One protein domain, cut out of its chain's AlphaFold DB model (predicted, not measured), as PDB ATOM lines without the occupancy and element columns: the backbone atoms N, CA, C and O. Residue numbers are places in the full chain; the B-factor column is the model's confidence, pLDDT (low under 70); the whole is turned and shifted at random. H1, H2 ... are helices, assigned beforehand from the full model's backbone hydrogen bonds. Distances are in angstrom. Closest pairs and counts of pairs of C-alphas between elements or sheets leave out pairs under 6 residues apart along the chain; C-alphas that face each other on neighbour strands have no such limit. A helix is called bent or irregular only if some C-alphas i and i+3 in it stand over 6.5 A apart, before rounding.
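What this domain is: This is residues 115 to 173 of the 237 residues of an uncharacterized protein of Sulfitobacter sp. SK012 (UniProt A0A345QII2). A flat, open U of helix: the long arm H2a makes the base, and H1 and the arm H2b stand at its two ends on the same side, with an empty middle between them. The 59 printed residues hold two named helices, H1 then the bent H2, and no named strand: all helix. The whole is extended, radius of gyration of the C-alphas 16.6 A, spanning 40 by 30 by 11 A.

Where its parts are: H2, residues 132 to 172, was assigned as one helix by its hydrogen bonds but is bent: C-alphas 152 and 155 are 9.1 A apart. H2a, residues 132 to 152, is 30.2 A long from first to last C-alpha, with C-alpha 132 at (136.265, 201.545, 167.279); H2b, residues 155 to 172, is 25.8 A long, with C-alpha 172 at (174.078, 200.696, 170.742). H1, residues 116 to 130, is 20.6 A long.

How they stand to each other: H2a and H2b are close but not clearly touching, closest C-alphas Phe 150 and Phe 158, 5.9 A, about perpendicular at 77 degrees. H1, with residues 127 to 128 alone, and H2a touch only at the corner, closest C-alphas Ile 128 and Val 135, 6.2 A, only just about perpendicular at 73 degrees. H1 and H2b are apart. In H1, H2a and H2b every O i to N i+4 pair is within hydrogen-bond range.

The domain as a whole: The farthest C-alphas, Met 130 and Lys 171, are 42.2 A apart. The printed part has no cut, and the H1 to H2 link is tight. Residues 115, 116 and 173 are under pLDDT 70.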
ATOM      1  N   THR A 115     150.731 182.080 174.137       67.56
ATOM      2  CA  THR A 115     151.761 182.980 174.649       67.56
ATOM      3  C   THR A 115     151.115 184.354 174.859       67.56
ATOM      4  O   THR A 115     150.273 184.753 174.050       67.56
ATOM      5  N   PRO A 116     151.491 185.109 175.907       68.31
ATOM      6  CA  PRO A 116     150.818 186.356 176.291       68.31
ATOM      7  C   PRO A 116     150.723 187.373 175.146       68.31
ATOM      8  O   PRO A 116     149.783 188.155 175.086       68.31
ATOM      9  N   ARG A 117     151.639 187.305 174.170       72.69
ATOM     10  CA  ARG A 117     151.605 188.104 172.936       72.69
ATOM     11  C   ARG A 117     150.366 187.850 172.072       72.69
ATOM     12  O   ARG A 117     149.823 188.802 171.533       72.69
ATOM     13  N   HIS A 118     149.912 186.603 171.951       78.19
ATOM     14  CA  HIS A 118     148.703 186.267 171.190       78.19
ATOM     15  C   HIS A 118     147.437 186.661 171.949       78.19
ATOM     16  O   HIS A 118     146.463 187.054 171.323       78.19
ATOM     17  N   ILE A 119     147.467 186.615 173.285       78.31
ATOM     18  CA  ILE A 119     146.371 187.113 174.128       78.31
ATOM     19  C   ILE A 119     146.256 188.631 173.980       78.31
ATOM     20  O   ILE A 119     145.163 189.134 173.767       78.31
ATOM     21  N   LEU A 120     147.379 189.351 174.015       80.31
ATOM     22  CA  LEU A 120     147.429 190.793 173.762       80.31
ATOM     23  C   LEU A 120     146.957 191.147 172.350       80.31
ATOM     24  O   LEU A 120     146.122 192.033 172.215       80.31
ATOM     25  N   LEU A 121     147.432 190.447 171.313       79.25
ATOM     26  CA  LEU A 121     146.969 190.681 169.941       79.25
ATOM     27  C   LEU A 121     145.485 190.346 169.768       79.25
ATOM     28  O   LEU A 121     144.773 191.101 169.120       79.25
ATOM     29  N   GLY A 122     145.019 189.233 170.336       78.00
ATOM     30  CA  GLY A 122     143.618 188.824 170.276       78.00
ATOM     31  C   GLY A 122     142.715 189.801 171.021       78.00
ATOM     32  O   GLY A 122     141.694 190.214 170.487       78.00
ATOM     33  N   CYS A 123     143.128 190.240 172.210       75.62
ATOM     34  CA  CYS A 123     142.428 191.260 172.982       75.62
ATOM     35  C   CYS A 123     142.387 192.584 172.218       75.62
ATOM     36  O   CYS A 123     141.313 193.144 172.064       75.62
ATOM     37  N   LEU A 124     143.518 193.032 171.658       77.62
ATOM     38  CA  LEU A 124     143.595 194.237 170.833       77.62
ATOM     39  C   LEU A 124     142.678 194.142 169.606       77.62
ATOM     40  O   LEU A 124     141.949 195.083 169.323       77.62
ATOM     41  N   LEU A 125     142.666 192.999 168.916       80.81
ATOM     42  CA  LEU A 125     141.793 192.755 167.768       80.81
ATOM     43  C   LEU A 125     140.310 192.813 168.165       80.81
ATOM     44  O   LEU A 125     139.522 193.473 167.494       80.81
ATOM     45  N   VAL A 126     139.936 192.175 169.279       79.62
ATOM     46  CA  VAL A 126     138.570 192.224 169.825       79.62
ATOM     47  C   VAL A 126     138.195 193.652 170.229       79.62
ATOM     48  O   VAL A 126     137.079 194.086 169.957       79.62
ATOM     49  N   LEU A 127     139.121 194.406 170.823       77.75
ATOM     50  CA  LEU A 127     138.925 195.801 171.220       77.75
ATOM     51  C   LEU A 127     138.684 196.711 170.011       77.75
ATOM     52  O   LEU A 127     137.762 197.524 170.036       77.75
ATOM     53  N   ILE A 128     139.480 196.532 168.952       76.19
ATOM     54  CA  ILE A 128     139.354 197.268 167.689       76.19
ATOM     55  C   ILE A 128     137.983 197.016 167.051       76.19
ATOM     56  O   ILE A 128     137.336 197.963 166.612       76.19
ATOM     57  N   VAL A 129     137.523 195.761 167.033       74.44
ATOM     58  CA  VAL A 129     136.246 195.382 166.410       74.44
ATOM     59  C   VAL A 129     135.041 195.791 167.263       74.44
ATOM     60  O   VAL A 129     134.060 196.295 166.728       74.44
ATOM     61  N   MET A 130     135.086 195.595 168.584       73.94
ATOM     62  CA  MET A 130     133.929 195.869 169.446       73.94
ATOM     63  C   MET A 130     133.741 197.349 169.774       73.94
ATOM     64  O   MET A 130     132.615 197.762 170.049       73.94
ATOM     65  N   ARG A 131     134.816 198.145 169.820       79.56
ATOM     66  CA  ARG A 131     134.755 199.558 170.223       79.56
ATOM     67  C   ARG A 131     135.730 200.411 169.406       79.56
ATOM     68  O   ARG A 131     136.729 200.878 169.958       79.56
ATOM     69  N   PRO A 132     135.420 200.696 168.127       75.81
ATOM     70  CA  PRO A 132     136.265 201.545 167.279       75.81
ATOM     71  C   PRO A 132     136.498 202.938 167.892       75.81
ATOM     72  O   PRO A 132     137.591 203.487 167.787       75.81
ATOM     73  N   TRP A 133     135.527 203.460 168.645       80.44
ATOM     74  CA  TRP A 133     135.651 204.706 169.413       80.44
ATOM     75  C   TRP A 133     136.809 204.709 170.415       80.44
ATOM     76  O   TRP A 133     137.430 205.745 170.636       80.44
ATOM     77  N   LEU A 134     137.135 203.556 171.007       79.38
ATOM     78  CA  LEU A 134     138.247 203.441 171.950       79.38
ATOM     79  C   LEU A 134     139.586 203.522 171.214       79.38
ATOM     80  O   LEU A 134     140.512 204.153 171.710       79.38
ATOM     81  N   VAL A 135     139.673 202.969 170.000       79.56
ATOM     82  CA  VAL A 135     140.853 203.111 169.134       79.56
ATOM     83  C   VAL A 135     141.060 204.575 168.757       79.56
ATOM     84  O   VAL A 135     142.161 205.088 168.923       79.56
ATOM     85  N   VAL A 136     140.001 205.264 168.323       81.75
ATOM     86  CA  VAL A 136     140.054 206.699 167.995       81.75
ATOM     87  C   VAL A 136     140.476 207.518 169.216       81.75
ATOM     88  O   VAL A 136     141.405 208.316 169.125       81.75
ATOM     89  N   GLY A 137     139.861 207.271 170.377       85.12
ATOM     90  CA  GLY A 137     140.225 207.932 171.629       85.12
ATOM     91  C   GLY A 137     141.671 207.662 172.042       85.12
ATOM     92  O   GLY A 137     142.355 208.570 172.497       85.12
ATOM     93  N   PHE A 138     142.174 206.445 171.834       86.44
ATOM     94  CA  PHE A 138     143.556 206.085 172.142       86.44
ATOM     95  C   PHE A 138     144.559 206.752 171.196       86.44
ATOM     96  O   PHE A 138     145.587 207.251 171.646       86.44
ATOM     97  N   VAL A 139     144.255 206.818 169.897       86.62
ATOM     98  CA  VAL A 139     145.066 207.561 168.921       86.62
ATOM     99  C   VAL A 139     145.098 209.044 169.287       86.62
ATOM    100  O   VAL A 139     146.177 209.628 169.359       86.62
ATOM    101  N   LEU A 140     143.941 209.635 169.588       89.44
ATOM    102  CA  LEU A 140     143.841 211.036 169.994       89.44
ATOM    103  C   LEU A 140     144.589 211.295 171.305       89.44
ATOM    104  O   LEU A 140     145.307 212.283 171.406       89.44
ATOM    105  N   LEU A 141     144.499 210.382 172.276       91.94
ATOM    106  CA  LEU A 141     145.260 210.440 173.523       91.94
ATOM    107  C   LEU A 141     146.767 210.422 173.261       91.94
ATOM    108  O   LEU A 141     147.486 211.230 173.839       91.94
ATOM    109  N   ILE A 142     147.250 209.532 172.390       93.06
ATOM    110  CA  ILE A 142     148.666 209.485 172.014       93.06
ATOM    111  C   ILE A 142     149.076 210.822 171.406       93.06
ATOM    112  O   ILE A 142     150.027 211.430 171.890       93.06
ATOM    113  N   VAL A 143     148.350 211.304 170.394       93.12
ATOM    114  CA  VAL A 143     148.635 212.596 169.756       93.12
ATOM    115  C   VAL A 143     148.661 213.707 170.798       93.12
ATOM    116  O   VAL A 143     149.616 214.472 170.832       93.12
ATOM    117  N   PHE A 144     147.684 213.756 171.702       95.06
ATOM    118  CA  PHE A 144     147.618 214.763 172.753       95.06
ATOM    119  C   PHE A 144     148.811 214.688 173.709       95.06
ATOM    120  O   PHE A 144     149.420 215.712 173.999       95.06
ATOM    121  N   VAL A 145     149.202 213.492 174.159       94.38
ATOM    122  CA  VAL A 145     150.396 213.309 174.996       94.38
ATOM    123  C   VAL A 145     151.648 213.780 174.258       94.38
ATOM    124  O   VAL A 145     152.455 214.500 174.841       94.38
ATOM    125  N   PHE A 146     151.802 213.435 172.977       91.25
ATOM    126  CA  PHE A 146     152.910 213.926 172.159       91.25
ATOM    127  C   PHE A 146     152.884 215.449 172.020       91.25
ATOM    128  O   PHE A 146     153.927 216.072 172.184       91.25
ATOM    129  N   THR A 147     151.715 216.052 171.800       92.94
ATOM    130  CA  THR A 147     151.532 217.506 171.734       92.94
ATOM    131  C   THR A 147     151.893 218.174 173.053       92.94
ATOM    132  O   THR A 147     152.621 219.160 173.050       92.94
ATOM    133  N   VAL A 148     151.450 217.636 174.191       93.62
ATOM    134  CA  VAL A 148     151.780 218.166 175.521       93.62
ATOM    135  C   VAL A 148     153.282 218.072 175.776       93.62
ATOM    136  O   VAL A 148     153.895 219.055 176.178       93.62
ATOM    137  N   ILE A 149     153.903 216.924 175.494       91.00
ATOM    138  CA  ILE A 149     155.358 216.755 175.618       91.00
ATOM    139  C   ILE A 149     156.092 217.740 174.705       91.00
ATOM    140  O   ILE A 149     157.049 218.374 175.141       91.00
ATOM    141  N   PHE A 150     155.644 217.877 173.459       90.94
ATOM    142  CA  PHE A 150     156.199 218.807 172.482       90.94
ATOM    143  C   PHE A 150     156.074 220.260 172.950       90.94
ATOM    144  O   PHE A 150     157.016 221.029 172.798       90.94
ATOM    145  N   LEU A 151     154.956 220.629 173.573       92.00
ATOM    146  CA  LEU A 151     154.735 221.977 174.087       92.00
ATOM    147  C   LEU A 151     155.607 222.267 175.317       92.00
ATOM    148  O   LEU A 151     156.150 223.360 175.429       92.00
ATOM    149  N   ILE A 152     155.791 221.281 176.205       91.44
ATOM    150  CA  ILE A 152     156.647 221.400 177.398       91.44
ATOM    151  C   ILE A 152     158.133 221.474 177.017       91.44
ATOM    152  O   ILE A 152     158.868 222.291 177.565       91.44
ATOM    153  N   LEU A 153     158.600 220.608 176.110       90.12
ATOM    154  CA  LEU A 153     160.002 220.588 175.665       90.12
ATOM    155  C   LEU A 153     160.319 221.683 174.637       90.12
ATOM    156  O   LEU A 153     161.495 221.965 174.397       90.12
ATOM    157  N   GLY A 154     159.295 222.256 174.006       88.31
ATOM    158  CA  GLY A 154     159.427 223.096 172.826       88.31
ATOM    159  C   GLY A 154     159.868 222.315 171.582       88.31
ATOM    160  O   GLY A 154     160.268 221.148 171.639       88.31
ATOM    161  N   TYR A 155     159.839 223.000 170.435       84.56
ATOM    162  CA  TYR A 155     160.273 222.440 169.152       84.56
ATOM    163  C   TYR A 155     161.734 221.964 169.206       84.56
ATOM    164  O   TYR A 155     162.032 220.815 168.876       84.56
ATOM    165  N   ASP A 156     162.641 222.812 169.687       82.69
ATOM    166  CA  ASP A 156     164.082 222.543 169.649       82.69
ATOM    167  C   ASP A 156     164.495 221.412 170.616       82.69
ATOM    168  O   ASP A 156     165.230 220.483 170.261       82.69
ATOM    169  N   GLY A 157     163.917 221.394 171.825       84.62
ATOM    170  CA  GLY A 157     164.161 220.347 172.819       84.62
ATOM    171  C   GLY A 157     163.633 218.977 172.386       84.62
ATOM    172  O   GLY A 157     164.310 217.960 172.577       84.62
ATOM    173  N   PHE A 158     162.456 218.938 171.754       88.19
ATOM    174  CA  PHE A 158     161.880 217.703 171.228       88.19
ATOM    175  C   PHE A 158     162.760 217.082 170.136       88.19
ATOM    176  O   PHE A 158     163.067 215.884 170.194       88.19
ATOM    177  N   TRP A 159     163.223 217.885 169.173       86.19
ATOM    178  CA  TRP A 159     164.079 217.406 168.086       86.19
ATOM    179  C   TRP A 159     165.455 216.978 168.578       86.19
ATOM    180  O   TRP A 159     165.933 215.908 168.189       86.19
ATOM    181  N   HIS A 160     166.072 217.741 169.484       85.88
ATOM    182  CA  HIS A 160     167.380 217.376 170.021       85.88
ATOM    183  C   HIS A 160     167.326 216.045 170.782       85.88
ATOM    184  O   HIS A 160     168.201 215.191 170.611       85.88
ATOM    185  N   ARG A 161     166.264 215.815 171.568       84.25
ATOM    186  CA  ARG A 161     166.065 214.569 172.324       84.25
ATOM    187  C   ARG A 161     165.715 213.388 171.420       84.25
ATOM    188  O   ARG A 161     166.270 212.306 171.608       84.25
ATOM    189  N   SER A 162     164.872 213.605 170.411       83.69
ATOM    190  CA  SER A 162     164.516 212.591 169.409       83.69
ATOM    191  C   SER A 162     165.736 212.152 168.595       83.69
ATOM    192  O   SER A 162     166.012 210.957 168.471       83.69
ATOM    193  N   MET A 163     166.550 213.106 168.136       85.81
ATOM    194  CA  MET A 163     167.808 212.832 167.437       85.81
ATOM    195  C   MET A 163     168.850 212.185 168.353       85.81
ATOM    196  O   MET A 163     169.569 211.277 167.934       85.81
ATOM    197  N   ALA A 164     168.952 212.612 169.615       83.44
ATOM    198  CA  ALA A 164     169.843 211.988 170.590       83.44
ATOM    199  C   ALA A 164     169.459 210.527 170.850       83.44
ATOM    200  O   ALA A 164     170.340 209.669 170.884       83.44
ATOM    201  N   LEU A 165     168.162 210.231 170.958       83.62
ATOM    202  CA  LEU A 165     167.655 208.873 171.120       83.62
ATOM    203  C   LEU A 165     167.944 208.016 169.882       83.62
ATOM    204  O   LEU A 165     168.441 206.898 170.021       83.62
ATOM    205  N   GLY A 166     167.724 208.559 168.680       77.81
ATOM    206  CA  GLY A 166     168.060 207.895 167.418       77.81
ATOM    207  C   GLY A 166     169.554 207.582 167.298       77.81
ATOM    208  O   GLY A 166     169.938 206.440 167.041       77.81
ATOM    209  N   ARG A 167     170.421 208.562 167.584       81.25
ATOM    210  CA  ARG A 167     171.884 208.383 167.583       81.25
ATOM    211  C   ARG A 167     172.352 207.411 168.665       81.25
ATOM    212  O   ARG A 167     173.239 206.600 168.411       81.25
ATOM    213  N   TRP A 168     171.765 207.458 169.859       81.31
ATOM    214  CA  TRP A 168     172.056 206.516 170.942       81.31
ATOM    215  C   TRP A 168     171.661 205.086 170.566       81.31
ATOM    216  O   TRP A 168     172.432 204.151 170.789       81.31
ATOM    217  N   TYR A 169     170.500 204.917 169.936       73.94
ATOM    218  CA  TYR A 169     170.024 203.625 169.458       73.94
ATOM    219  C   TYR A 169     170.923 203.063 168.347       73.94
ATOM    220  O   TYR A 169     171.332 201.900 168.414       73.94
ATOM    221  N   ALA A 170     171.314 203.906 167.384       72.50
ATOM    222  CA  ALA A 170     172.238 203.547 166.310       72.50
ATOM    223  C   ALA A 170     173.624 203.145 166.842       72.50
ATOM    224  O   ALA A 170     174.175 202.127 166.423       72.50
ATOM    225  N   LYS A 171     174.154 203.877 167.834       75.00
ATOM    226  CA  LYS A 171     175.426 203.542 168.496       75.00
ATOM    227  C   LYS A 171     175.356 202.231 169.284       75.00
ATOM    228  O   LYS A 171     176.327 201.482 169.298       75.00
ATOM    229  N   ARG A 172     174.224 201.921 169.932       76.62
ATOM    230  CA  ARG A 172     174.078 200.696 170.742       76.62
ATOM    231  C   ARG A 172     173.866 199.430 169.918       76.62
ATOM    232  O   ARG A 172     174.212 198.353 170.403       76.62
ATOM    233  N   ARG A 173     173.259 199.504 168.725       64.62
ATOM    234  CA  ARG A 173     172.950 198.313 167.904       64.62
ATOM    235  C   ARG A 173     173.100 198.548 166.389       64.62
ATOM    236  O   ARG A 173     172.123 198.372 165.660       64.62
TER     237      ARG A 173